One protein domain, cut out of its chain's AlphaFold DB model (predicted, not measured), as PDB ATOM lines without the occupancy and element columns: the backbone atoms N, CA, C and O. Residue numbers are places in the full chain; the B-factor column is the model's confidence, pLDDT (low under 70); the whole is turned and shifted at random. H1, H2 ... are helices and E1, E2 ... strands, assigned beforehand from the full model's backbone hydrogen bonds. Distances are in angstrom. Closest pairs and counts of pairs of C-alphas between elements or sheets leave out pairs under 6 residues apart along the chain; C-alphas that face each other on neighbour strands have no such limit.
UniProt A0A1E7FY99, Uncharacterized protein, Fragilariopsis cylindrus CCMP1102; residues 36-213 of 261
ATOM      1  N   PHE A  36     122.314  98.668 149.293       86.25
ATOM      2  CA  PHE A  36     122.587 100.044 149.701       86.25
ATOM      3  C   PHE A  36     121.343 100.720 150.264       86.25
ATOM      4  O   PHE A  36     120.212 100.334 149.963       86.25
ATOM      5  N   CYS A  37     121.566 101.749 151.080       87.94
ATOM      6  CA  CYS A  37     120.498 102.611 151.564       87.94
ATOM      7  C   CYS A  37     120.192 103.672 150.502       87.94
ATOM      8  O   CYS A  37     121.032 104.528 150.221       87.94
ATOM      9  N   GLY A  38     119.016 103.580 149.885       88.38
ATOM     10  CA  GLY A  38     118.568 104.518 148.865       88.38
ATOM     11  C   GLY A  38     118.201 105.890 149.430       88.38
ATOM     12  O   GLY A  38     117.987 106.059 150.632       88.38
ATOM     13  N   SER A  39     118.079 106.876 148.543       86.19
ATOM     14  CA  SER A  39     117.575 108.222 148.846       86.19
ATOM     15  C   SER A  39     116.151 108.204 149.415       86.19
ATOM     16  O   SER A  39     115.816 109.021 150.269       86.19
ATOM     17  N   ASP A  40     115.362 107.191 149.049       86.44
ATOM     18  CA  ASP A  40     114.032 106.904 149.594       86.44
ATOM     19  C   ASP A  40     114.055 106.295 151.013       86.44
ATOM     20  O   ASP A  40     113.007 106.013 151.603       86.44
ATOM     21  N   ASN A  41     115.242 106.133 151.601       86.38
ATOM     22  CA  ASN A  41     115.496 105.494 152.890       86.38
ATOM     23  C   ASN A  41     115.130 104.006 152.927       86.38
ATOM     24  O   ASN A  41     114.928 103.470 154.017       86.38
ATOM     25  N   LEU A  42     115.039 103.323 151.785       88.25
ATOM     26  CA  LEU A  42     114.833 101.878 151.712       88.25
ATOM     27  C   LEU A  42     116.129 101.166 151.318       88.25
ATOM     28  O   LEU A  42     116.992 101.738 150.656       88.25
ATOM     29  N   CYS A  43     116.282  99.909 151.738       88.62
ATOM     30  CA  CYS A  43     117.386  99.085 151.255       88.62
ATOM     31  C   CYS A  43     117.059  98.539 149.867       88.62
ATOM     32  O   CYS A  43     116.016  97.907 149.684       88.62
ATOM     33  N   HIS A  44     117.985  98.719 148.932       88.06
ATOM     34  CA  HIS A  44     117.888  98.209 147.568       88.06
ATOM     35  C   HIS A  44     119.091  97.335 147.248       88.06
ATOM     36  O   HIS A  44     120.210  97.640 147.654       88.06
ATOM     37  N   GLU A  45     118.876  96.260 146.498       88.69
ATOM     38  CA  GLU A  45     119.977  95.452 145.969       88.69
ATOM     39  C   GLU A  45     120.770  96.241 144.924       88.69
ATOM     40  O   GLU A  45     120.186  97.001 144.137       88.69
ATOM     41  N   TYR A  46     122.084  96.028 144.887       86.81
ATOM     42  CA  TYR A  46     122.959  96.623 143.882       86.81
ATOM     43  C   TYR A  46     122.630  96.123 142.474       86.81
ATOM     44  O   TYR A  46     123.013  95.039 142.063       86.81
ATOM     45  N   SER A  47     121.950  96.949 141.690       90.56
ATOM     46  CA  SER A  47     121.766  96.734 140.256       90.56
ATOM     47  C   SER A  47     121.796  98.072 139.537       90.56
ATOM     48  O   SER A  47     121.457  99.093 140.134       90.56
ATOM     49  N   CYS A  48     122.126  98.085 138.242       92.50
ATOM     50  CA  CYS A  48     122.142  99.329 137.468       92.50
ATOM     51  C   CYS A  48     120.826 100.114 137.580       92.50
ATOM     52  O   CYS A  48     120.842 101.329 137.750       92.50
ATOM     53  N   THR A  49     119.684  99.421 137.525       91.44
ATOM     54  CA  THR A  49     118.359 100.047 137.620       91.44
ATOM     55  C   THR A  49     118.089 100.601 139.013       91.44
ATOM     56  O   THR A  49     117.673 101.754 139.132       91.44
ATOM     57  N   ASN A  50     118.341  99.814 140.063       91.25
ATOM     58  CA  ASN A  50     118.112 100.270 141.432       91.25
ATOM     59  C   ASN A  50     119.055 101.418 141.785       91.25
ATOM     60  O   ASN A  50     118.603 102.430 142.309       91.25
ATOM     61  N   PHE A  51     120.343 101.291 141.465       91.62
ATOM     62  CA  PHE A  51     121.332 102.310 141.781       91.62
ATOM     63  C   PHE A  51     121.041 103.614 141.047       91.62
ATOM     64  O   PHE A  51     121.033 104.656 141.681       91.62
ATOM     65  N   PHE A  52     120.693 103.582 139.758       92.25
ATOM     66  CA  PHE A  52     120.292 104.799 139.047       92.25
ATOM     67  C   PHE A  52     119.044 105.462 139.656       92.25
ATOM     68  O   PHE A  52     118.972 106.683 139.749       92.25
ATOM     69  N   THR A  53     118.070 104.658 140.094       90.56
ATOM     70  CA  THR A  53     116.779 105.162 140.591       90.56
ATOM     71  C   THR A  53     116.850 105.691 142.025       90.56
ATOM     72  O   THR A  53     116.213 106.695 142.338       90.56
ATOM     73  N   PHE A  54     117.592 105.006 142.896       90.00
ATOM     74  CA  PHE A  54     117.579 105.223 144.345       90.00
ATOM     75  C   PHE A  54     118.950 105.594 144.914       90.00
ATOM     76  O   PHE A  54     119.043 105.954 146.083       90.00
ATOM     77  N   GLY A  55     120.026 105.477 144.135       89.25
ATOM     78  CA  GLY A  55     121.372 105.826 144.575       89.25
ATOM     79  C   GLY A  55     121.538 107.332 144.814       89.25
ATOM     80  O   GLY A  55     120.687 108.133 144.413       89.25
ATOM     81  N   PRO A  56     122.631 107.752 145.472       87.25
ATOM     82  CA  PRO A  56     122.877 109.163 145.738       87.25
ATOM     83  C   PRO A  56     123.022 109.970 144.442       87.25
ATOM     84  O   PRO A  56     123.786 109.583 143.560       87.25
ATOM     85  N   GLU A  57     122.383 111.144 144.382       86.81
ATOM     86  CA  GLU A  57     122.408 112.048 143.217       86.81
ATOM     87  C   GLU A  57     123.836 112.362 142.737       86.81
ATOM     88  O   GLU A  57     124.079 112.472 141.540       86.81
ATOM     89  N   LEU A  58     124.809 112.423 143.655       86.56
ATOM     90  CA  LEU A  58     126.225 112.629 143.331       86.56
ATOM     91  C   LEU A  58     126.788 111.592 142.339       86.56
ATOM     92  O   LEU A  58     127.660 111.928 141.544       86.56
ATOM     93  N   TYR A  59     126.313 110.346 142.393       88.56
ATOM     94  CA  TYR A  59     126.811 109.233 141.576       88.56
ATOM     95  C   TYR A  59     125.851 108.825 140.459       88.56
ATOM     96  O   TYR A  59     126.220 108.042 139.589       88.56
ATOM     97  N   THR A  60     124.618 109.326 140.483       90.19
ATOM     98  CA  THR A  60     123.578 108.961 139.515       90.19
ATOM     99  C   THR A  60     123.172 110.127 138.629       90.19
ATOM    100  O   THR A  60     122.617 109.898 137.562       90.19
ATOM    101  N   GLY A  61     123.427 111.369 139.055       86.88
ATOM    102  CA  GLY A  61     122.941 112.597 138.423       86.88
ATOM    103  C   GLY A  61     121.425 112.772 138.524       86.88
ATOM    104  O   GLY A  61     120.868 113.669 137.896       86.88
ATOM    105  N   TYR A  62     120.746 111.903 139.274       79.38
ATOM    106  CA  TYR A  62     119.297 111.812 139.303       79.38
ATOM    107  C   TYR A  62     118.752 112.101 140.707       79.38
ATOM    108  O   TYR A  62     119.114 111.440 141.680       79.38
ATOM    109  N   ALA A  63     117.876 113.106 140.799       71.00
ATOM    110  CA  ALA A  63     117.255 113.542 142.046       71.00
ATOM    111  C   ALA A  63     115.942 112.792 142.340       71.00
ATOM    112  O   ALA A  63     115.159 112.467 141.442       71.00
ATOM    113  N   GLU A  64     115.670 112.570 143.627       65.50
ATOM    114  CA  GLU A  64     114.470 111.887 144.118       65.50
ATOM    115  C   GLU A  64     113.168 112.602 143.684       65.50
ATOM    116  O   GLU A  64     113.052 113.829 143.743       65.50
ATOM    117  N   GLY A  65     112.153 111.830 143.275       62.88
ATOM    118  CA  GLY A  65     110.797 112.330 143.005       62.88
ATOM    119  C   GLY A  65     110.475 112.681 141.547       62.88
ATOM    120  O   GLY A  65     109.326 113.022 141.250       62.88
ATOM    121  N   ALA A  66     111.432 112.566 140.625       68.94
ATOM    122  CA  ALA A  66     111.150 112.545 139.189       68.94
ATOM    123  C   ALA A  66     110.718 111.131 138.726       68.94
ATOM    124  O   ALA A  66     110.718 110.173 139.504       68.94
ATOM    125  N   ILE A  67     110.332 110.984 137.453       72.38
ATOM    126  CA  ILE A  67     110.198 109.665 136.812       72.38
ATOM    127  C   ILE A  67     111.558 109.350 136.173       72.38
ATOM    128  O   ILE A  67     111.966 110.121 135.297       72.38
ATOM    129  N   PRO A  68     112.259 108.271 136.576       71.88
ATOM    130  CA  PRO A  68     113.585 107.994 136.051       71.88
ATOM    131  C   PRO A  68     113.466 107.628 134.568       71.88
ATOM    132  O   PRO A  68     112.586 106.839 134.205       71.88
ATOM    133  N   PRO A  69     114.306 108.200 133.690       81.69
ATOM    134  CA  PRO A  69     114.376 107.741 132.314       81.69
ATOM    135  C   PRO A  69     114.804 106.268 132.276       81.69
ATOM    136  O   PRO A  69     115.519 105.780 133.151       81.69
ATOM    137  N   GLU A  70     114.337 105.541 131.266       87.69
ATOM    138  CA  GLU A  70     114.663 104.125 131.123       87.69
ATOM    139  C   GLU A  70     116.138 103.952 130.731       87.69
ATOM    140  O   GLU A  70     116.610 104.556 129.766       87.69
ATOM    141  N   LEU A  71     116.861 103.104 131.468       93.12
ATOM    142  CA  LEU A  71     118.201 102.672 131.086       93.12
ATOM    143  C   LEU A  71     118.120 101.767 129.856       93.12
ATOM    144  O   LEU A  71     117.463 100.727 129.886       93.12
ATOM    145  N   VAL A  72     118.857 102.107 128.801       95.44
ATOM    146  CA  VAL A  72     118.950 101.263 127.605       95.44
ATOM    147  C   VAL A  72     120.174 100.365 127.723       95.44
ATOM    148  O   VAL A  72     121.307 100.842 127.649       95.44
ATOM    149  N   CYS A  73     119.943  99.065 127.897       95.00
ATOM    150  CA  CYS A  73     120.998  98.061 128.009       95.00
ATOM    151  C   CYS A  73     121.320  97.433 126.650       95.00
ATOM    152  O   CYS A  73     120.426  97.029 125.908       95.00
ATOM    153  N   ASN A  74     122.608  97.358 126.324       95.25
ATOM    154  CA  ASN A  74     123.119  96.764 125.096       95.25
ATOM    155  C   ASN A  74     124.304  95.841 125.404       95.25
ATOM    156  O   ASN A  74     125.036  96.099 126.367       95.25
ATOM    157  N   PRO A  75     124.559  94.826 124.555       94.44
ATOM    158  CA  PRO A  75     125.778  94.039 124.635       94.44
ATOM    159  C   PRO A  75     127.010  94.940 124.667       94.44
ATOM    160  O   PRO A  75     127.144  95.874 123.870       94.44
ATOM    161  N   PHE A  76     127.912  94.640 125.588       87.81
ATOM    162  CA  PHE A  76     129.147  95.367 125.794       87.81
ATOM    163  C   PHE A  76     130.334  94.456 125.514       87.81
ATOM    164  O   PHE A  76     130.372  93.292 125.907       87.81
ATOM    165  N   VAL A  77     131.317  95.013 124.820       81.31
ATOM    166  CA  VAL A  77     132.619  94.392 124.627       81.31
ATOM    167  C   VAL A  77     133.629  95.390 125.157       81.31
ATOM    168  O   VAL A  77     133.720  96.493 124.617       81.31
ATOM    169  N   SER A  78     134.361  95.014 126.207       70.88
ATOM    170  CA  SER A  78     135.442  95.859 126.713       70.88
ATOM    171  C   SER A  78     136.447  96.126 125.592       70.88
ATOM    172  O   SER A  78     136.958  95.184 124.976       70.88
ATOM    173  N   SER A  79     136.699  97.403 125.293       58.81
ATOM    174  CA  SER A  79     137.686  97.814 124.290       58.81
ATOM    175  C   SER A  79     139.117  97.611 124.777       58.81
ATOM    176  O   SER A  79     139.998  97.359 123.958       58.81
ATOM    177  N   ASP A  80     139.324  97.647 126.093       53.31
ATOM    178  CA  ASP A  80     140.621  97.500 126.737       53.31
ATOM    179  C   ASP A  80     140.586  96.305 127.688       53.31
ATOM    180  O   ASP A  80     139.839  96.267 128.667       53.31
ATOM    181  N   LYS A  81     141.404  95.292 127.386       49.97
ATOM    182  CA  LYS A  81     141.583  94.124 128.264       49.97
ATOM    183  C   LYS A  81     142.254  94.482 129.593       49.97
ATOM    184  O   LYS A  81     142.144  93.709 130.538       49.97
ATOM    185  N   ASP A  82     142.910  95.639 129.642       48.41
ATOM    186  CA  ASP A  82     143.720  96.083 130.774       48.41
ATOM    187  C   ASP A  82     142.994  97.097 131.667       48.41
ATOM    188  O   ASP A  82     143.511  97.461 132.726       48.41
ATOM    189  N   ASP A  83     141.795  97.551 131.282       61.44
ATOM    190  CA  ASP A  83     141.035  98.466 132.123       61.44
ATOM    191  C   ASP A  83     140.286  97.680 133.202       61.44
ATOM    192  O   ASP A  83     139.138  97.247 133.074       61.44
ATOM    193  N   TYR A  84     141.024  97.462 134.285       60.31
ATOM    194  CA  TYR A  84     140.624  96.723 135.471       60.31
ATOM    195  C   TYR A  84     139.331  97.236 136.123       60.31
ATOM    196  O   TYR A  84     138.711  96.518 136.916       60.31
ATOM    197  N   ILE A  85     138.906  98.452 135.779       62.84
ATOM    198  CA  ILE A  85     137.663  99.069 136.235       62.84
ATOM    199  C   ILE A  85     136.438  98.357 135.621       62.84
ATOM    200  O   ILE A  85     135.423  98.209 136.295       62.84
ATOM    201  N   TYR A  86     136.553  97.779 134.416       65.25
ATOM    202  CA  TYR A  86     135.465  97.032 133.755       65.25
ATOM    203  C   TYR A  86     135.434  95.529 134.068       65.25
ATOM    204  O   TYR A  86     134.650  94.781 133.471       65.25
ATOM    205  N   ASN A  87     136.268  95.070 135.002       75.00
ATOM    206  CA  ASN A  87     136.259  93.685 135.459       75.00
ATOM    207  C   ASN A  87     135.229  93.501 136.569       75.00
ATOM    208  O   ASN A  87     135.404  94.067 137.653       75.00
ATOM    209  N   GLY A  88     134.204  92.692 136.290       83.75
ATOM    210  CA  GLY A  88     133.105  92.419 137.206       83.75
ATOM    211  C   GLY A  88     133.502  91.457 138.317       83.75
ATOM    212  O   GLY A  88     133.550  91.847 139.479       83.75
ATOM    213  N   VAL A  89     133.821  90.206 137.968       88.31
ATOM    214  CA  VAL A  89     134.246  89.196 138.954       88.31
ATOM    215  C   VAL A  89     135.749  88.996 138.858       88.31
ATOM    216  O   VAL A  89     136.296  88.845 137.763       88.31
ATOM    217  N   GLY A  90     136.410  88.979 140.012       89.00
ATOM    218  CA  GLY A  90     137.820  88.627 140.149       89.00
ATOM    219  C   GLY A  90     138.009  87.385 141.013       89.00
ATOM    220  O   GLY A  90     137.268  87.168 141.966       89.00
ATOM    221  N   TYR A  91     139.021  86.584 140.704       89.75
ATOM    222  CA  TYR A  91     139.491  85.473 141.523       89.75
ATOM    223  C   TYR A  91     140.992  85.613 141.764       89.75
ATOM    224  O   TYR A  91     141.773  85.682 140.813       89.75
ATOM    225  N   GLY A  92     141.400  85.649 143.029       88.19
ATOM    226  CA  GLY A  92     142.808  85.776 143.396       88.19
ATOM    227  C   GLY A  92     143.023  85.937 144.895       88.19
ATOM    228  O   GLY A  92     142.100  85.774 145.697       88.19
ATOM    229  N   CYS A  93     144.263  86.247 145.271       80.31
ATOM    230  CA  CYS A  93     144.635  86.464 146.665       80.31
ATOM    231  C   CYS A  93     144.332  87.891 147.073       80.31
ATOM    232  O   CYS A  93     144.780  88.846 146.441       80.31
ATOM    233  N   MET A  94     143.599  88.019 148.169       72.38
ATOM    234  CA  MET A  94     143.309  89.315 148.752       72.38
ATOM    235  C   MET A  94     144.499  89.796 149.584       72.38
ATOM    236  O   MET A  94     144.997  89.065 150.444       72.38
ATOM    237  N   ILE A  95     144.916  91.039 149.347       68.12
ATOM    238  CA  ILE A  95     145.958  91.717 150.137       68.12
ATOM    239  C   ILE A  95     145.362  92.228 151.460       68.12
ATOM    240  O   ILE A  95     146.003  92.166 152.506       68.12
ATOM    241  N   TYR A  96     144.097  92.655 151.427       67.31
ATOM    242  CA  TYR A  96     143.284  93.032 152.586       67.31
ATOM    243  C   TYR A  96     141.922  92.326 152.555       67.31
ATOM    244  O   TYR A  96     141.430  92.025 151.463       67.31
ATOM    245  N   PRO A  97     141.260  92.108 153.705       65.56
ATOM    246  CA  PRO A  97     139.890  91.599 153.724       65.56
ATOM    247  C   PRO A  97     138.981  92.417 152.796       65.56
ATOM    248  O   PRO A  97     138.960  93.641 152.894       65.56
ATOM    249  N   ASN A  98     138.254  91.740 151.901       64.81
ATOM    250  CA  ASN A  98     137.329  92.348 150.933       64.81
ATOM    251  C   ASN A  98     137.967  93.363 149.960       64.81
ATOM    252  O   ASN A  98     137.275  94.218 149.416       64.81
ATOM    253  N   SER A  99     139.281  93.282 149.725       69.25
ATOM    254  CA  SER A  99     139.946  94.066 148.673       69.25
ATOM    255  C   SER A  99     139.979  93.325 147.340       69.25
ATOM    256  O   SER A  99     140.049  92.094 147.300       69.25
ATOM    257  N   LYS A 100     139.971  94.090 146.242       70.50
ATOM    258  CA  LYS A 100     140.092  93.547 144.885       70.50
ATOM    259  C   LYS A 100     141.473  92.904 144.683       70.50
ATOM    260  O   LYS A 100     142.470  93.556 145.001       70.50
ATOM    261  N   PRO A 101     141.553  91.642 144.210       70.69
ATOM    262  CA  PRO A 101     142.834  90.967 144.012       70.69
ATOM    263  C   PRO A 101     143.626  91.651 142.894       70.69
ATOM    264  O   PRO A 101     143.049  91.962 141.863       70.69
ATOM    265  N   ASP A 102     144.928  91.876 143.079       71.50
ATOM    266  CA  ASP A 102     145.773  92.581 142.100       71.50
ATOM    267  C   ASP A 102     145.604  92.026 140.678       71.50
ATOM    268  O   ASP A 102     145.646  90.813 140.466       71.50
ATOM    269  N   SER A 103     145.426  92.918 139.699       68.75
ATOM    270  CA  SER A 103     145.151  92.554 138.308       68.75
ATOM    271  C   SER A 103     146.245  91.697 137.676       68.75
ATOM    272  O   SER A 103     145.942  90.873 136.816       68.75
ATOM    273  N   ASN A 104     147.499  91.846 138.109       70.62
ATOM    274  CA  ASN A 104     148.620  91.051 137.609       70.62
ATOM    275  C   ASN A 104     148.595  89.607 138.132       70.62
ATOM    276  O   ASN A 104     149.260  88.739 137.570       70.62
ATOM    277  N   PHE A 105     147.824  89.342 139.190       76.62
ATOM    278  CA  PHE A 105     147.787  88.062 139.899       76.62
ATOM    279  C   PHE A 105     146.355  87.600 140.191       76.62
ATOM    280  O   PHE A 105     146.094  86.911 141.183       76.62
ATOM    281  N   ALA A 106     145.427  87.968 139.309       84.50
ATOM    282  CA  ALA A 106     144.026  87.598 139.388       84.50
ATOM    283  C   ALA A 106     143.516  87.091 138.039       84.50
ATOM    284  O   ALA A 106     143.874  87.594 136.974       84.50
ATOM    285  N   VAL A 107     142.601  86.129 138.090       89.88
ATOM    286  CA  VAL A 107     141.741  85.812 136.950       89.88
ATOM    287  C   VAL A 107     140.531  86.727 137.043       89.88
ATOM    288  O   VAL A 107     139.851  86.747 138.064       89.88
ATOM    289  N   THR A 108     140.251  87.491 135.995       88.38
ATOM    290  CA  THR A 108     139.111  88.411 135.966       88.38
ATOM    291  C   THR A 108     138.198  88.111 134.788       88.38
ATOM    292  O   THR A 108     138.639  87.609 133.752       88.38
ATOM    293  N   MET A 109     136.912  88.405 134.956       89.06
ATOM    294  CA  MET A 109     135.931  88.388 133.881       89.06
ATOM    295  C   MET A 109     135.362  89.801 133.697       89.06
ATOM    296  O   MET A 109     134.880  90.391 134.668       89.06
ATOM    297  N   PRO A 110     135.429  90.368 132.480       88.69
ATOM    298  CA  PRO A 110     134.843  91.669 132.200       88.69
ATOM    299  C   PRO A 110     133.321  91.577 132.118       88.69
ATOM    300  O   PRO A 110     132.768  90.544 131.731       88.69
ATOM    301  N   PHE A 111     132.651  92.687 132.419       91.56
ATOM    302  CA  PHE A 111     131.226  92.840 132.131       91.56
ATOM    303  C   PHE A 111     130.932  92.656 130.634       91.56
ATOM    304  O   PHE A 111     131.788  92.902 129.780       91.56
ATOM    305  N   ASN A 112     129.705  92.245 130.306       92.81
ATOM    306  CA  ASN A 112     129.263  91.990 128.928       92.81
ATOM    307  C   ASN A 112     127.952  92.706 128.557       92.81
ATOM    308  O   ASN A 112     127.455  92.539 127.444       92.81
ATOM    309  N   GLU A 113     127.415  93.539 129.448       94.00
ATOM    310  CA  GLU A 113     126.273  94.404 129.181       94.00
ATOM    311  C   GLU A 113     126.539  95.819 129.713       94.00
ATOM    312  O   GLU A 113     127.090  96.000 130.801       94.00
ATOM    313  N   LYS A 114     126.143  96.830 128.935       94.44
ATOM    314  CA  LYS A 114     126.206  98.249 129.297       94.44
ATOM    315  C   LYS A 114     124.814  98.860 129.201       94.44
ATOM    316  O   LYS A 114     124.212  98.855 128.131       94.44
ATOM    317  N   CYS A 115     124.346  99.424 130.301       94.81
ATOM    318  CA  CYS A 115     123.111 100.177 130.442       94.81
ATOM    319  C   CYS A 115     123.424 101.674 130.506       94.81
ATOM    320  O   CYS A 115     124.212 102.102 131.345       94.81
ATOM    321  N   SER A 116     122.814 102.468 129.632       95.44
ATOM    322  CA  SER A 116     123.122 103.896 129.501       95.44
ATOM    323  C   SER A 116     121.872 104.758 129.495       95.44
ATOM    324  O   SER A 116     120.833 104.345 128.977       95.44
ATOM    325  N   VAL A 117     122.009 105.985 129.995       94.56
ATOM    326  CA  VAL A 117     121.005 107.039 129.848       94.56
ATOM    327  C   VAL A 117     121.646 108.425 129.800       94.56
ATOM    328  O   VAL A 117     122.604 108.716 130.519       94.56
ATOM    329  N   GLU A 118     121.115 109.283 128.932       92.44
ATOM    330  CA  GLU A 118     121.421 110.714 128.920       92.44
ATOM    331  C   GLU A 118     120.420 111.424 129.832       92.44
ATOM    332  O   GLU A 118     119.207 111.326 129.629       92.44
ATOM    333  N   ILE A 119     120.925 112.098 130.864       89.06
ATOM    334  CA  ILE A 119     120.103 112.819 131.844       89.06
ATOM    335  C   ILE A 119     119.802 114.222 131.317       89.06
ATOM    336  O   ILE A 119     118.664 114.689 131.365       89.06
ATOM    337  N   ASP A 120     120.823 114.870 130.758       87.25
ATOM    338  CA  ASP A 120     120.735 116.142 130.050       87.25
ATOM    339  C   ASP A 120     121.842 116.229 128.977       87.25
ATOM    340  O   ASP A 120     122.523 115.247 128.695       87.25
ATOM    341  N   MET A 121     122.022 117.401 128.353       86.25
ATOM    342  CA  MET A 121     123.002 117.599 127.268       86.25
ATOM    343  C   MET A 121     124.467 117.357 127.670       86.25
ATOM    344  O   MET A 121     125.309 117.187 126.793       86.25
ATOM    345  N   ASN A 122     124.775 117.389 128.963       88.25
ATOM    346  CA  ASN A 122     126.123 117.361 129.521       88.25
ATOM    347  C   ASN A 122     126.335 116.213 130.513       88.25
ATOM    348  O   ASN A 122     127.471 115.965 130.915       88.25
ATOM    349  N   THR A 123     125.258 115.549 130.927       89.94
ATOM    350  CA  THR A 123     125.267 114.548 131.987       89.94
ATOM    351  C   THR A 123     124.802 113.204 131.446       89.94
ATOM    352  O   THR A 123     123.670 113.054 130.975       89.94
ATOM    353  N   ARG A 124     125.664 112.195 131.565       92.56
ATOM    354  CA  ARG A 124     125.390 110.818 131.154       92.56
ATOM    355  C   ARG A 124     125.676 109.861 132.298       92.56
ATOM    356  O   ARG A 124     126.726 109.945 132.925       92.56
ATOM    357  N   PHE A 125     124.777 108.908 132.498       93.75
ATOM    358  CA  PHE A 125     124.999 107.778 133.385       93.75
ATOM    359  C   PHE A 125     125.213 106.509 132.558       93.75
ATOM    360  O   PHE A 125     124.403 106.169 131.691       93.75
ATOM    361  N   ASP A 126     126.308 105.810 132.834       94.38
ATOM    362  CA  ASP A 126     126.607 104.490 132.295       94.38
ATOM    363  C   ASP A 126     126.758 103.495 133.440       94.38
ATOM    364  O   ASP A 126     127.381 103.785 134.455       94.38
ATOM    365  N   CYS A 127     126.230 102.293 133.260       93.81
ATOM    366  CA  CYS A 127     126.403 101.196 134.193       93.81
ATOM    367  C   CYS A 127     126.683  99.897 133.445       93.81
ATOM    368  O   CYS A 127     126.050  99.592 132.438       93.81
ATOM    369  N   TYR A 128     127.644  99.135 133.936       93.62
ATOM    370  CA  TYR A 128     128.148  97.901 133.366       93.62
ATOM    371  C   TYR A 128     127.808  96.762 134.315       93.62
ATOM    372  O   TYR A 128     127.984  96.881 135.529       93.62
ATOM    373  N   LYS A 129     127.296  95.670 133.756       93.12
ATOM    374  CA  LYS A 129     126.879  94.480 134.499       93.12
ATOM    375  C   LYS A 129     126.997  93.236 133.619       93.12
ATOM    376  O   LYS A 129     127.384  93.315 132.449       93.12
ATOM    377  N   TYR A 130     126.651  92.086 134.181       93.94
ATOM    378  CA  TYR A 130     126.451  90.878 133.393       93.94
ATOM    379  C   TYR A 130     125.029  90.806 132.835       93.94
ATOM    380  O   TYR A 130     124.057  91.128 133.521       93.94
ATOM    381  N   ALA A 131     124.907  90.350 131.591       94.31
ATOM    382  CA  ALA A 131     123.637  89.932 131.018       94.31
ATOM    383  C   ALA A 131     123.067  88.744 131.811       94.31
ATOM    384  O   ALA A 131     123.821  87.912 132.324       94.31
ATOM    385  N   ALA A 132     121.741  88.633 131.884       93.62
ATOM    386  CA  ALA A 132     121.066  87.605 132.682       93.62
ATOM    387  C   ALA A 132     121.370  86.158 132.238       93.62
ATOM    388  O   ALA A 132     121.181  85.228 133.015       93.62
ATOM    389  N   ASP A 133     121.819  85.961 130.998       95.00
ATOM    390  CA  ASP A 133     122.192  84.675 130.402       95.00
ATOM    391  C   ASP A 133     123.715  84.490 130.270       95.00
ATOM    392  O   ASP A 133     124.185  83.649 129.498       95.00
ATOM    393  N   THR A 134     124.502  85.272 131.014       95.81
ATOM    394  CA  THR A 134     125.965  85.178 131.009       95.81
ATOM    395  C   THR A 134     126.429  83.775 131.386       95.81
ATOM    396  O   THR A 134     126.063  83.239 132.424       95.81
ATOM    397  N   ASN A 135     127.300  83.200 130.556       95.44
ATOM    398  CA  ASN A 135     127.951  81.927 130.841       95.44
ATOM    399  C   ASN A 135     129.331  82.163 131.491       95.44
ATOM    400  O   ASN A 135     130.209  82.785 130.886       95.44
ATOM    401  N   PHE A 136     129.532  81.610 132.692       96.06
ATOM    402  CA  PHE A 136     130.773  81.710 133.468       96.06
ATOM    403  C   PHE A 136     131.757  80.539 133.265       96.06
ATOM    404  O   PHE A 136     132.855  80.569 133.814       96.06
ATOM    405  N   ASP A 137     131.435  79.525 132.458       96.50
ATOM    406  CA  ASP A 137     132.234  78.304 132.261       96.50
ATOM    407  C   ASP A 137     133.668  78.605 131.817       96.50
ATOM    408  O   ASP A 137     134.617  77.993 132.304       96.50
ATOM    409  N   VAL A 138     133.842  79.555 130.893       94.50
ATOM    410  CA  VAL A 138     135.173  79.940 130.393       94.50
ATOM    411  C   VAL A 138     135.994  80.587 131.506       94.50
ATOM    412  O   VAL A 138     137.165  80.252 131.671       94.50
ATOM    413  N   PHE A 139     135.375  81.461 132.300       93.94
ATOM    414  CA  PHE A 139     136.013  82.075 133.461       93.94
ATOM    415  C   PHE A 139     136.388  81.019 134.510       93.94
ATOM    416  O   PHE A 139     137.536  80.971 134.945       93.94
ATOM    417  N   LEU A 140     135.470  80.114 134.851       96.88
ATOM    418  CA  LEU A 140     135.714  79.039 135.816       96.88
ATOM    419  C   LEU A 140     136.785  78.055 135.331       96.88
ATOM    420  O   LEU A 140     137.586  77.564 136.125       96.88
ATOM    421  N   LEU A 141     136.854  77.786 134.026       96.56
ATOM    422  CA  LEU A 141     137.937  77.007 133.435       96.56
ATOM    423  C   LEU A 141     139.284  77.723 133.588       96.56
ATOM    424  O   LEU A 141     140.272  77.075 133.928       96.56
ATOM    425  N   SER A 142     139.339  79.036 133.358       93.81
ATOM    426  CA  SER A 142     140.549  79.833 133.589       93.81
ATOM    427  C   SER A 142     140.961  79.821 135.059       93.81
ATOM    428  O   SER A 142     142.134  79.604 135.341       93.81
ATOM    429  N   VAL A 143     140.012  79.957 135.987       93.81
ATOM    430  CA  VAL A 143     140.261  79.848 137.433       93.81
ATOM    431  C   VAL A 143     140.865  78.489 137.788       93.81
ATOM    432  O   VAL A 143     141.924  78.431 138.409       93.81
ATOM    433  N   ASN A 144     140.265  77.391 137.323       92.75
ATOM    434  CA  ASN A 144     140.732  76.031 137.617       92.75
ATOM    435  C   ASN A 144     142.126  75.708 137.052       92.75
ATOM    436  O   ASN A 144     142.784  74.794 137.545       92.75
ATOM    437  N   ASN A 145     142.560  76.422 136.011       91.31
ATOM    438  CA  ASN A 145     143.879  76.256 135.398       91.31
ATOM    439  C   ASN A 145     144.881  77.335 135.826       91.31
ATOM    440  O   ASN A 145     146.004  77.348 135.321       91.31
ATOM    441  N   SER A 146     144.478  78.251 136.704       87.88
ATOM    442  CA  SER A 146     145.334  79.335 137.160       87.88
ATOM    443  C   SER A 146     146.236  78.897 138.309       87.88
ATOM    444  O   SER A 146     145.880  78.051 139.127       87.88
ATOM    445  N   ASP A 147     147.412  79.506 138.372       84.69
ATOM    446  CA  ASP A 147     148.364  79.413 139.475       84.69
ATOM    447  C   ASP A 147     148.342  80.678 140.345       84.69
ATOM    448  O   ASP A 147     149.266  80.903 141.131       84.69
ATOM    449  N   VAL A 148     147.281  81.495 140.240       79.94
ATOM    450  CA  VAL A 148     147.076  82.642 141.134       79.94
ATOM    451  C   VAL A 148     147.174  82.164 142.578       79.94
ATOM    452  O   VAL A 148     146.745  81.058 142.908       79.94
ATOM    453  N   CYS A 149     147.772  82.981 143.444       77.31
ATOM    454  CA  CYS A 149     148.100  82.602 144.822       77.31
ATOM    455  C   CYS A 149     149.173  81.513 145.004       77.31
ATOM    456  O   CYS A 149     149.305  81.007 146.125       77.31
ATOM    457  N   SER A 150     149.953  81.145 143.978       79.38
ATOM    458  CA  SER A 150     151.101  80.244 144.158       79.38
ATOM    459  C   SER A 150     152.077  80.773 145.218       79.38
ATOM    460  O   SER A 150     152.164  81.977 145.460       79.38
ATOM    461  N   GLU A 151     152.843  79.887 145.864       73.12
ATOM    462  CA  GLU A 151     153.849  80.312 146.854       73.12
ATOM    463  C   GLU A 151     154.880  81.297 146.285       73.12
ATOM    464  O   GLU A 151     155.459  82.071 147.041       73.12
ATOM    465  N   GLU A 152     155.137  81.250 144.978       73.75
ATOM    466  CA  GLU A 152     156.036  82.170 144.282       73.75
ATOM    467  C   GLU A 152     155.410  83.563 144.166       73.75
ATOM    468  O   GLU A 152     155.990  84.523 144.663       73.75
ATOM    469  N   ILE A 153     154.168  83.653 143.683       70.75
ATOM    470  CA  ILE A 153     153.406  84.912 143.638       70.75
ATOM    471  C   ILE A 153     153.245  85.500 145.044       70.75
ATOM    472  O   ILE A 153     153.428  86.693 145.262       70.75
ATOM    473  N   ARG A 154     152.958  84.662 146.046       68.12
ATOM    474  CA  ARG A 154     152.840  85.115 147.439       68.12
ATOM    475  C   ARG A 154     154.147  85.695 147.984       68.12
ATOM    476  O   ARG A 154     154.082  86.533 148.876       68.12
ATOM    477  N   LYS A 155     155.313  85.264 147.480       68.94
ATOM    478  CA  LYS A 155     156.627  85.801 147.875       68.94
ATOM    479  C   LYS A 155     156.908  87.166 147.266       68.94
ATOM    480  O   LYS A 155     157.511  87.979 147.958       68.94
ATOM    481  N   ASP A 156     156.420  87.441 146.059       66.06
ATOM    482  CA  ASP A 156     156.511  88.780 145.457       66.06
ATOM    483  C   ASP A 156     155.765  89.828 146.302       66.06
ATOM    484  O   ASP A 156     156.182  90.981 146.387       66.06
ATOM    485  N   TYR A 157     154.729  89.402 147.030       63.62
ATOM    486  CA  TYR A 157     154.048  90.211 148.042       63.62
ATOM    487  C   TYR A 157     154.627  90.071 149.459       63.62
ATOM    488  O   TYR A 157     154.272  90.860 150.326       63.62
ATOM    489  N   ALA A 158     155.511  89.111 149.744       53.19
ATOM    490  CA  ALA A 158     155.995  88.835 151.105       53.19
ATOM    491  C   ALA A 158     157.052  89.830 151.624       53.19
ATOM    492  O   ALA A 158     157.374  89.792 152.811       53.19
ATOM    493  N   ASP A 159     157.579  90.721 150.775       54.84
ATOM    494  CA  ASP A 159     158.347  91.903 151.224       54.84
ATOM    495  C   ASP A 159     157.418  93.028 151.736       54.84
ATOM    496  O   ASP A 159     157.855  94.031 152.298       54.84
ATOM    497  N   SER A 160     156.101  92.848 151.583       55.19
ATOM    498  CA  SER A 160     155.081  93.665 152.229       55.19
ATOM    499  C   SER A 160     154.682  93.042 153.571       55.19
ATOM    500  O   SER A 160     154.642  91.827 153.741       55.19
ATOM    501  N   THR A 161     154.362  93.864 154.563       56.72
ATOM    502  CA  THR A 161     153.954  93.439 155.915       56.72
ATOM    503  C   THR A 161     152.589  92.725 155.980       56.72
ATOM    504  O   THR A 161     151.999  92.651 157.058       56.72
ATOM    505  N   TYR A 162     152.044  92.252 154.856       59.03
ATOM    506  CA  TYR A 162     150.657  91.807 154.731       59.03
ATOM    507  C   TYR A 162     150.543  90.279 154.649       59.03
ATOM    508  O   TYR A 162     151.217  89.620 153.859       59.03
ATOM    509  N   ASP A 163     149.664  89.712 155.476       64.00
ATOM    510  CA  ASP A 163     149.296  88.298 155.423       64.00
ATOM    511  C   ASP A 163     148.256  88.095 154.315       64.00
ATOM    512  O   ASP A 163     147.102  88.508 154.450       64.00
ATOM    513  N   LEU A 164     148.677  87.511 153.191       70.44
ATOM    514  CA  LEU A 164     147.773  87.233 152.077       70.44
ATOM    515  C   LEU A 164     146.700  86.219 152.495       70.44
ATOM    516  O   LEU A 164     147.008  85.087 152.893       70.44
ATOM    517  N   GLY A 165     145.436  86.610 152.337       72.00
ATOM    518  CA  GLY A 165     144.292  85.737 152.581       72.00
ATOM    519  C   GLY A 165     144.245  84.532 151.628       72.00
ATOM    520  O   GLY A 165     144.983  84.479 150.639       72.00
ATOM    521  N   PRO A 166     143.382  83.534 151.898       79.75
ATOM    522  CA  PRO A 166     143.132  82.459 150.939       79.75
ATOM    523  C   PRO A 166     142.564  83.022 149.622       79.75
ATOM    524  O   PRO A 166     141.946  84.091 149.645       79.75
ATOM    525  N   PRO A 167     142.723  82.309 148.488       85.06
ATOM    526  CA  PRO A 167     142.083  82.705 147.241       85.06
ATOM    527  C   PRO A 167     140.565  82.779 147.419       85.06
ATOM    528  O   PRO A 167     139.955  81.892 148.026       85.06
ATOM    529  N   ALA A 168     139.962  83.826 146.872       87.88
ATOM    530  CA  ALA A 168     138.526  84.042 146.923       87.88
ATOM    531  C   ALA A 168     138.020  84.667 145.620       87.88
ATOM    532  O   ALA A 168     138.762  85.338 144.902       87.88
ATOM    533  N   TYR A 169     136.741  84.436 145.343       89.69
ATOM    534  CA  TYR A 169     135.963  85.175 144.368       89.69
ATOM    535  C   TYR A 169     135.509  86.479 145.006       89.69
ATOM    536  O   TYR A 169     134.975  86.486 146.118       89.69
ATOM    537  N   LEU A 170     135.721  87.569 144.288       87.12
ATOM    538  CA  LEU A 170     135.234  88.878 144.655       87.12
ATOM    539  C   LEU A 170     134.259  89.371 143.596       87.12
ATOM    540  O   LEU A 170     134.533  89.315 142.394       87.12
ATOM    541  N   TYR A 171     133.160  89.906 144.098       87.38
ATOM    542  CA  TYR A 171     132.134  90.611 143.356       87.38
ATOM    543  C   TYR A 171     132.238  92.075 143.798       87.38
ATOM    544  O   TYR A 171     132.493  92.344 144.974       87.38
ATOM    545  N   SER A 172     132.178  93.018 142.867       79.88
ATOM    546  CA  SER A 172     132.410  94.436 143.159       79.88
ATOM    547  C   SER A 172     131.283  95.302 142.611       79.88
ATOM    548  O   SER A 172     130.842  95.103 141.478       79.88
ATOM    549  N   ASP A 173     130.883  96.291 143.406       82.56
ATOM    550  CA  ASP A 173     129.921  97.349 143.099       82.56
ATOM    551  C   ASP A 173     130.664  98.680 143.163       82.56
ATOM    552  O   ASP A 173     130.804  99.341 144.191       82.56
ATOM    553  N   VAL A 174     131.204  99.068 142.019       85.25
ATOM    554  CA  VAL A 174     132.041 100.257 141.922       85.25
ATOM    555  C   VAL A 174     131.205 101.386 141.358       85.25
ATOM    556  O   VAL A 174     130.527 101.215 140.347       85.25
ATOM    557  N   PHE A 175     131.258 102.556 141.978       86.31
ATOM    558  CA  PHE A 175     130.586 103.732 141.450       86.31
ATOM    559  C   PHE A 175     131.518 104.930 141.431       86.31
ATOM    560  O   PHE A 175     132.172 105.261 142.416       86.31
ATOM    561  N   GLU A 176     131.568 105.576 140.276       87.56
ATOM    562  CA  GLU A 176     132.422 106.715 139.994       87.56
ATOM    563  C   GLU A 176     131.588 107.906 139.533       87.56
ATOM    564  O   GLU A 176     130.573 107.761 138.851       87.56
ATOM    565  N   TYR A 177     132.052 109.107 139.860       85.00
ATOM    566  CA  TYR A 177     131.646 110.307 139.144       85.00
ATOM    567  C   TYR A 177     132.879 110.974 138.535       85.00
ATOM    568  O   TYR A 177     133.954 111.042 139.142       85.00
ATOM    569  N   GLN A 178     132.719 111.450 137.305       85.50
ATOM    570  CA  GLN A 178     133.738 112.135 136.527       85.50
ATOM    571  C   GLN A 178     133.239 113.530 136.171       85.50
ATOM    572  O   GLN A 178     132.243 113.687 135.464       85.50
ATOM    573  N   TYR A 179     133.954 114.539 136.659       81.00
ATOM    574  CA  TYR A 179     133.656 115.946 136.426       81.00
ATOM    575  C   TYR A 179     134.885 116.646 135.851       81.00
ATOM    576  O   TYR A 179     135.878 116.794 136.556       81.00
ATOM    577  N   SER A 180     134.810 117.094 134.591       70.44
ATOM    578  CA  SER A 180     135.871 117.779 133.817       70.44
ATOM    579  C   SER A 180     137.246 117.073 133.775       70.44
ATOM    580  O   SER A 180     137.632 116.543 132.736       70.44
ATOM    581  N   THR A 181     137.990 117.053 134.881       64.69
ATOM    582  CA  THR A 181     139.273 116.345 135.073       64.69
ATOM    583  C   THR A 181     139.381 115.622 136.419       64.69
ATOM    584  O   THR A 181     140.394 114.980 136.697       64.69
ATOM    585  N   GLU A 182     138.373 115.750 137.277       66.75
ATOM    586  CA  GLU A 182     138.304 115.107 138.581       66.75
ATOM    587  C   GLU A 182     137.543 113.786 138.469       66.75
ATOM    588  O   GLU A 182     136.494 113.693 137.829       66.75
ATOM    589  N   THR A 183     138.090 112.748 139.091       72.19
ATOM    590  CA  THR A 183     137.442 111.444 139.222       72.19
ATOM    591  C   THR A 183     137.466 111.068 140.686       72.19
ATOM    592  O   THR A 183     138.521 111.099 141.321       72.19
ATOM    593  N   SER A 184     136.308 110.705 141.211       68.62
ATOM    594  CA  SER A 184     136.184 110.109 142.531       68.62
ATOM    595  C   SER A 184     135.347 108.851 142.393       68.62
ATOM    596  O   SER A 184     134.357 108.834 141.662       68.62
ATOM    597  N   GLY A 185     135.782 107.795 143.068       67.00
ATOM    598  CA  GLY A 185     135.114 106.509 143.070       67.00
ATOM    599  C   GLY A 185     134.966 106.000 144.487       67.00
ATOM    600  O   GLY A 185     135.813 106.259 145.343       67.00
ATOM    601  N   ASN A 186     133.893 105.266 144.724       65.06
ATOM    602  CA  ASN A 186     133.759 104.431 145.897       65.06
ATOM    603  C   ASN A 186     133.695 102.978 145.434       65.06
ATOM    604  O   ASN A 186     133.050 102.645 144.436       65.06
ATOM    605  N   LEU A 187     134.418 102.135 146.159       64.38
ATOM    606  CA  LEU A 187     134.349 100.700 146.010       64.38
ATOM    607  C   LEU A 187     133.481 100.197 147.153       64.38
ATOM    608  O   LEU A 187     133.948 100.107 148.290       64.38
ATOM    609  N   GLU A 188     132.242  99.857 146.842       62.91
ATOM    610  CA  GLU A 188     131.500  98.937 147.681       62.91
ATOM    611  C   GLU A 188     131.613  97.555 147.032       62.91
ATOM    612  O   GLU A 188     131.864  97.392 145.836       62.91
ATOM    613  N   GLY A 189     131.641  96.519 147.847       61.44
ATOM    614  CA  GLY A 189     131.681  95.169 147.322       61.44
ATOM    615  C   GLY A 189     131.014  94.255 148.322       61.44
ATOM    616  O   GLY A 189     131.251  94.405 149.530       61.44
ATOM    617  N   PRO A 190     130.182  93.299 147.885       60.41
ATOM    618  CA  PRO A 190     129.762  92.223 148.750       60.41
ATOM    619  C   PRO A 190     130.988  91.433 149.220       60.41
ATOM    620  O   PRO A 190     132.108  91.545 148.717       60.41
ATOM    621  N   ASN A 191     130.750  90.603 150.226       69.56
ATOM    622  CA  ASN A 191     131.785  89.759 150.802       69.56
ATOM    623  C   ASN A 191     132.490  88.898 149.740       69.56
ATOM    624  O   ASN A 191     131.856  88.344 148.842       69.56
ATOM    625  N   ALA A 192     133.796  88.706 149.914       80.62
ATOM    626  CA  ALA A 192     134.532  87.706 149.154       80.62
ATOM    627  C   ALA A 192     134.109  86.286 149.575       80.62
ATOM    628  O   ALA A 192     133.943  85.996 150.765       80.62
ATOM    629  N   THR A 193     133.972  85.375 148.611       87.94
ATOM    630  CA  THR A 193     133.569  83.981 148.854       87.94
ATOM    631  C   THR A 193     134.633  83.003 148.366       87.94
ATOM    632  O   THR A 193     135.266  83.198 147.337       87.94
ATOM    633  N   GLN A 194     134.844  81.896 149.081       88.00
ATOM    634  CA  GLN A 194     135.769  80.841 148.621       88.00
ATOM    635  C   GLN A 194     135.169  79.961 147.513       88.00
ATOM    636  O   GLN A 194     135.888  79.245 146.821       88.00
ATOM    637  N   VAL A 195     133.847  80.006 147.355       92.56
ATOM    638  CA  VAL A 195     133.089  79.270 146.339       92.56
ATOM    639  C   VAL A 195     132.417  80.285 145.430       92.56
ATOM    640  O   VAL A 195     131.867  81.267 145.929       92.56
ATOM    641  N   PHE A 196     132.476  80.054 144.120       94.31
ATOM    642  CA  PHE A 196     131.808  80.909 143.145       94.31
ATOM    643  C   PHE A 196     130.291  80.890 143.362       94.31
ATOM    644  O   PHE A 196     129.697  79.820 143.519       94.31
ATOM    645  N   ASP A 197     129.686  82.071 143.356       93.38
ATOM    646  CA  ASP A 197     128.256  82.299 143.483       93.38
ATOM    647  C   ASP A 197     127.775  83.070 142.252       93.38
ATOM    648  O   ASP A 197     128.059  84.256 142.067       93.38
ATOM    649  N   GLU A 198     127.061  82.361 141.385       94.00
ATOM    650  CA  GLU A 198     126.529  82.911 140.141       94.00
ATOM    651  C   GLU A 198     125.474  83.992 140.392       94.00
ATOM    652  O   GLU A 198     125.397  84.961 139.639       94.00
ATOM    653  N   ASN A 199     124.692  83.877 141.469       90.81
ATOM    654  CA  ASN A 199     123.691  84.891 141.781       90.81
ATOM    655  C   ASN A 199     124.384  86.187 142.191       90.81
ATOM    656  O   ASN A 199     124.066  87.227 141.631       90.81
ATOM    657  N   LEU A 200     125.391  86.128 143.070       89.25
ATOM    658  CA  LEU A 200     126.163  87.323 143.434       89.25
ATOM    659  C   LEU A 200     126.852  87.958 142.217       89.25
ATOM    660  O   LEU A 200     126.889  89.185 142.102       89.25
ATOM    661  N   ALA A 201     127.337  87.146 141.273       91.19
ATOM    662  CA  ALA A 201     127.869  87.657 140.014       91.19
ATOM    663  C   ALA A 201     126.807  88.433 139.217       91.19
ATOM    664  O   ALA A 201     127.074  89.537 138.756       91.19
ATOM    665  N   LEU A 202     125.594  87.894 139.072       92.00
ATOM    666  CA  LEU A 202     124.536  88.496 138.252       92.00
ATOM    667  C   LEU A 202     123.805  89.671 138.928       92.00
ATOM    668  O   LEU A 202     123.410  90.609 138.235       92.00
ATOM    669  N   SER A 203     123.593  89.628 140.247       84.62
ATOM    670  CA  SER A 203     122.742  90.577 140.984       84.62
ATOM    671  C   SER A 203     123.480  91.496 141.954       84.62
ATOM    672  O   SER A 203     122.836  92.348 142.552       84.62
ATOM    673  N   ASN A 204     124.793  91.328 142.147       82.75
ATOM    674  CA  ASN A 204     125.586  92.087 143.127       82.75
ATOM    675  C   ASN A 204     126.997  92.379 142.601       82.75
ATOM    676  O   ASN A 204     127.982  92.341 143.334       82.75
ATOM    677  N   THR A 205     127.095  92.603 141.292       88.19
ATOM    678  CA  THR A 205     128.326  93.031 140.634       88.19
ATOM    679  C   THR A 205     127.966  94.076 139.590       88.19
ATOM    680  O   THR A 205     127.228  93.790 138.645       88.19
ATOM    681  N   MET A 206     128.483  95.287 139.741       91.12
ATOM    682  CA  MET A 206     128.272  96.358 138.775       91.12
ATOM    683  C   MET A 206     129.406  97.378 138.812       91.12
ATOM    684  O   MET A 206     130.092  97.545 139.816       91.12
ATOM    685  N   TYR A 207     129.571  98.103 137.717       90.62
ATOM    686  CA  TYR A 207     130.349  99.333 137.697       90.62
ATOM    687  C   TYR A 207     129.482 100.440 137.124       90.62
ATOM    688  O   TYR A 207     128.969 100.285 136.022       90.62
ATOM    689  N   SER A 208     129.299 101.547 137.834       91.69
ATOM    690  CA  SER A 208     128.591 102.714 137.308       91.69
ATOM    691  C   SER A 208     129.472 103.946 137.276       91.69
ATOM    692  O   SER A 208     130.292 104.164 138.161       91.69
ATOM    693  N   ILE A 209     129.242 104.789 136.282       91.88
ATOM    694  CA  ILE A 209     129.932 106.049 136.091       91.88
ATOM    695  C   ILE A 209     128.927 107.131 135.702       91.88
ATOM    696  O   ILE A 209     128.197 107.008 134.716       91.88
ATOM    697  N   LEU A 210     128.932 108.217 136.468       91.94
ATOM    698  CA  LEU A 210     128.319 109.479 136.081       91.94
ATOM    699  C   LEU A 210     129.371 110.355 135.404       91.94
ATOM    700  O   LEU A 210     130.362 110.730 136.025       91.94
ATOM    701  N   SER A 211     129.163 110.701 134.141       91.25
ATOM    702  CA  SER A 211     130.029 111.614 133.397       91.25
ATOM    703  C   SER A 211     129.336 112.959 133.215       91.25
ATOM    704  O   SER A 211     128.246 113.018 132.648       91.25
ATOM    705  N   ILE A 212     129.992 114.029 133.665       89.31
ATOM    706  CA  ILE A 212     129.527 115.411 133.529       89.31
ATOM    707  C   ILE A 212     130.575 116.206 132.744       89.31
ATOM    708  O   ILE A 212     131.719 116.368 133.184       89.31
ATOM    709  N   THR A 213     130.186 116.729 131.584       84.88
ATOM    710  CA  THR A 213     131.017 117.635 130.783       84.88
ATOM    711  C   THR A 213     130.618 119.086 131.020       84.88
ATOM    712  O   THR A 213     129.483 119.465 130.744       84.88
TER     713      THR A 213
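Overview. This is residues 36 to 213 of the 261 residues of an uncharacterized protein of Fragilariopsis cylindrus CCMP1102 (UniProt A0A1E7FY99). Two sheets lie end to end along the longest axis: a twisted slab of six strands, and beyond one end of its strands a small sheet of three, two of whose strands, E4 and E7, run on into E5 and E8 of the large one. H1 and H2 pack on one face of the large sheet, H3 and H5 on one face of the small one, and H4 lies beyond the small sheet at the far end of the long axis. The printed part has 178 residues, with five named helices and ten named strands in the order E1 H1 H2 E2 E3 E4 E5 E6 H3 H4 E7 E8 E9 H5 E10. The large sheet, E2 E5 E6 E10 E8 E9, is mixed, and the small one, E4 E3 E7, is antiparallel; the class is mixed, helices and strands. The whole is compact, with a radius of gyration of the C-alphas of 17.2 A, and spans 54 by 35 by 33 A, only just elongated.

Along the chain. Begin at E1, residues 43 to 45, with C-alpha 43 at (117.386, 99.085, 151.255). H1 follows, residues 48 to 54, 10.1 A long, then H2, residues 57 to 60, and E2, residues 72 to 75. Find C-alpha 87 at (136.259, 93.685, 135.459), where E3 sets out to residue 93, 15.7 A on. Next come E4, residues 106 to 110, E5, residues 113 to 118, 17.0 A, and E6, residues 123 to 129, 20.3 A. H3, residues 137 to 144, is 10.3 A long; H4 is residues 151 to 156 and E7 residues 167 to 171. E8, residues 173 to 179, covers 20.1 A, and E9, residues 182 to 188, 19.8 A. After H5, residues 198 to 203, E10 runs 19.8 A from residue 206 to C-alpha 212 at (129.527, 115.411, 133.529).

Arrangement. Start in the large sheet, where E10 and E8 are parallel: look for N 208 and O 174, 2.8 A apart. E6 is antiparallel to E10, with N 128 and O 207 at 2.7 A, and E5 and E6 form a hairpin, with N 115 and O 127 at 2.7 A. E2, an edge strand, is antiparallel to E5, with N 74 and O 114 at 2.8 A; the other edge strand, E9, forms a hairpin with E8, with N 173 and O 188 at 2.8 A. H1 is on this sheet at a height of 9.3 A, over E6; the C-alphas of Cys 48 and Cys 127, their closest, are 5.7 A apart. H2 is on the same face at a height of 7.6 A, and its Tyr 59 comes closest to E8 at Tyr 177, 5.5 A between C-alphas. H1 and H2 only just touch, and only at the corner by their link, with 3 pairs of C-alphas within 8 A; the closest are those of Phe 52 and Thr 60, 5.3 A. E4 runs on into E5 at 54 degrees, and E7 into E8 at 55 degrees. In the small sheet E3 and E4 form a hairpin, with N 91 and O 107 at 2.8 A, and E7 is antiparallel to E3, with N 170 and O 90 at 2.8 A. H3 and H5 on one face make two layers, helices over one side of a sheet: H3 runs along E4, its Val 143 closest to Val 107 at 6.2 A between C-alphas, and H5 runs along E7, Ala 201 closest to Tyr 171 at 6.2 A. H4 is on neither sheet. In H1, H3, H4 and H5 every O i to N i+4 pair is within hydrogen-bond range; H2 is too short for one.

Size, cuts and confidence. The C-alphas of Ala 66 and Glu 152 are the two farthest apart, 54.4 A. The printed part has no cut. The links H2 to E2, E2 to E3 and E3 to E4 are long. The mean pLDDT of the printed part is 82.1; among the residues under 70 are 79 to 86, 154 to 163 and 184 to 191.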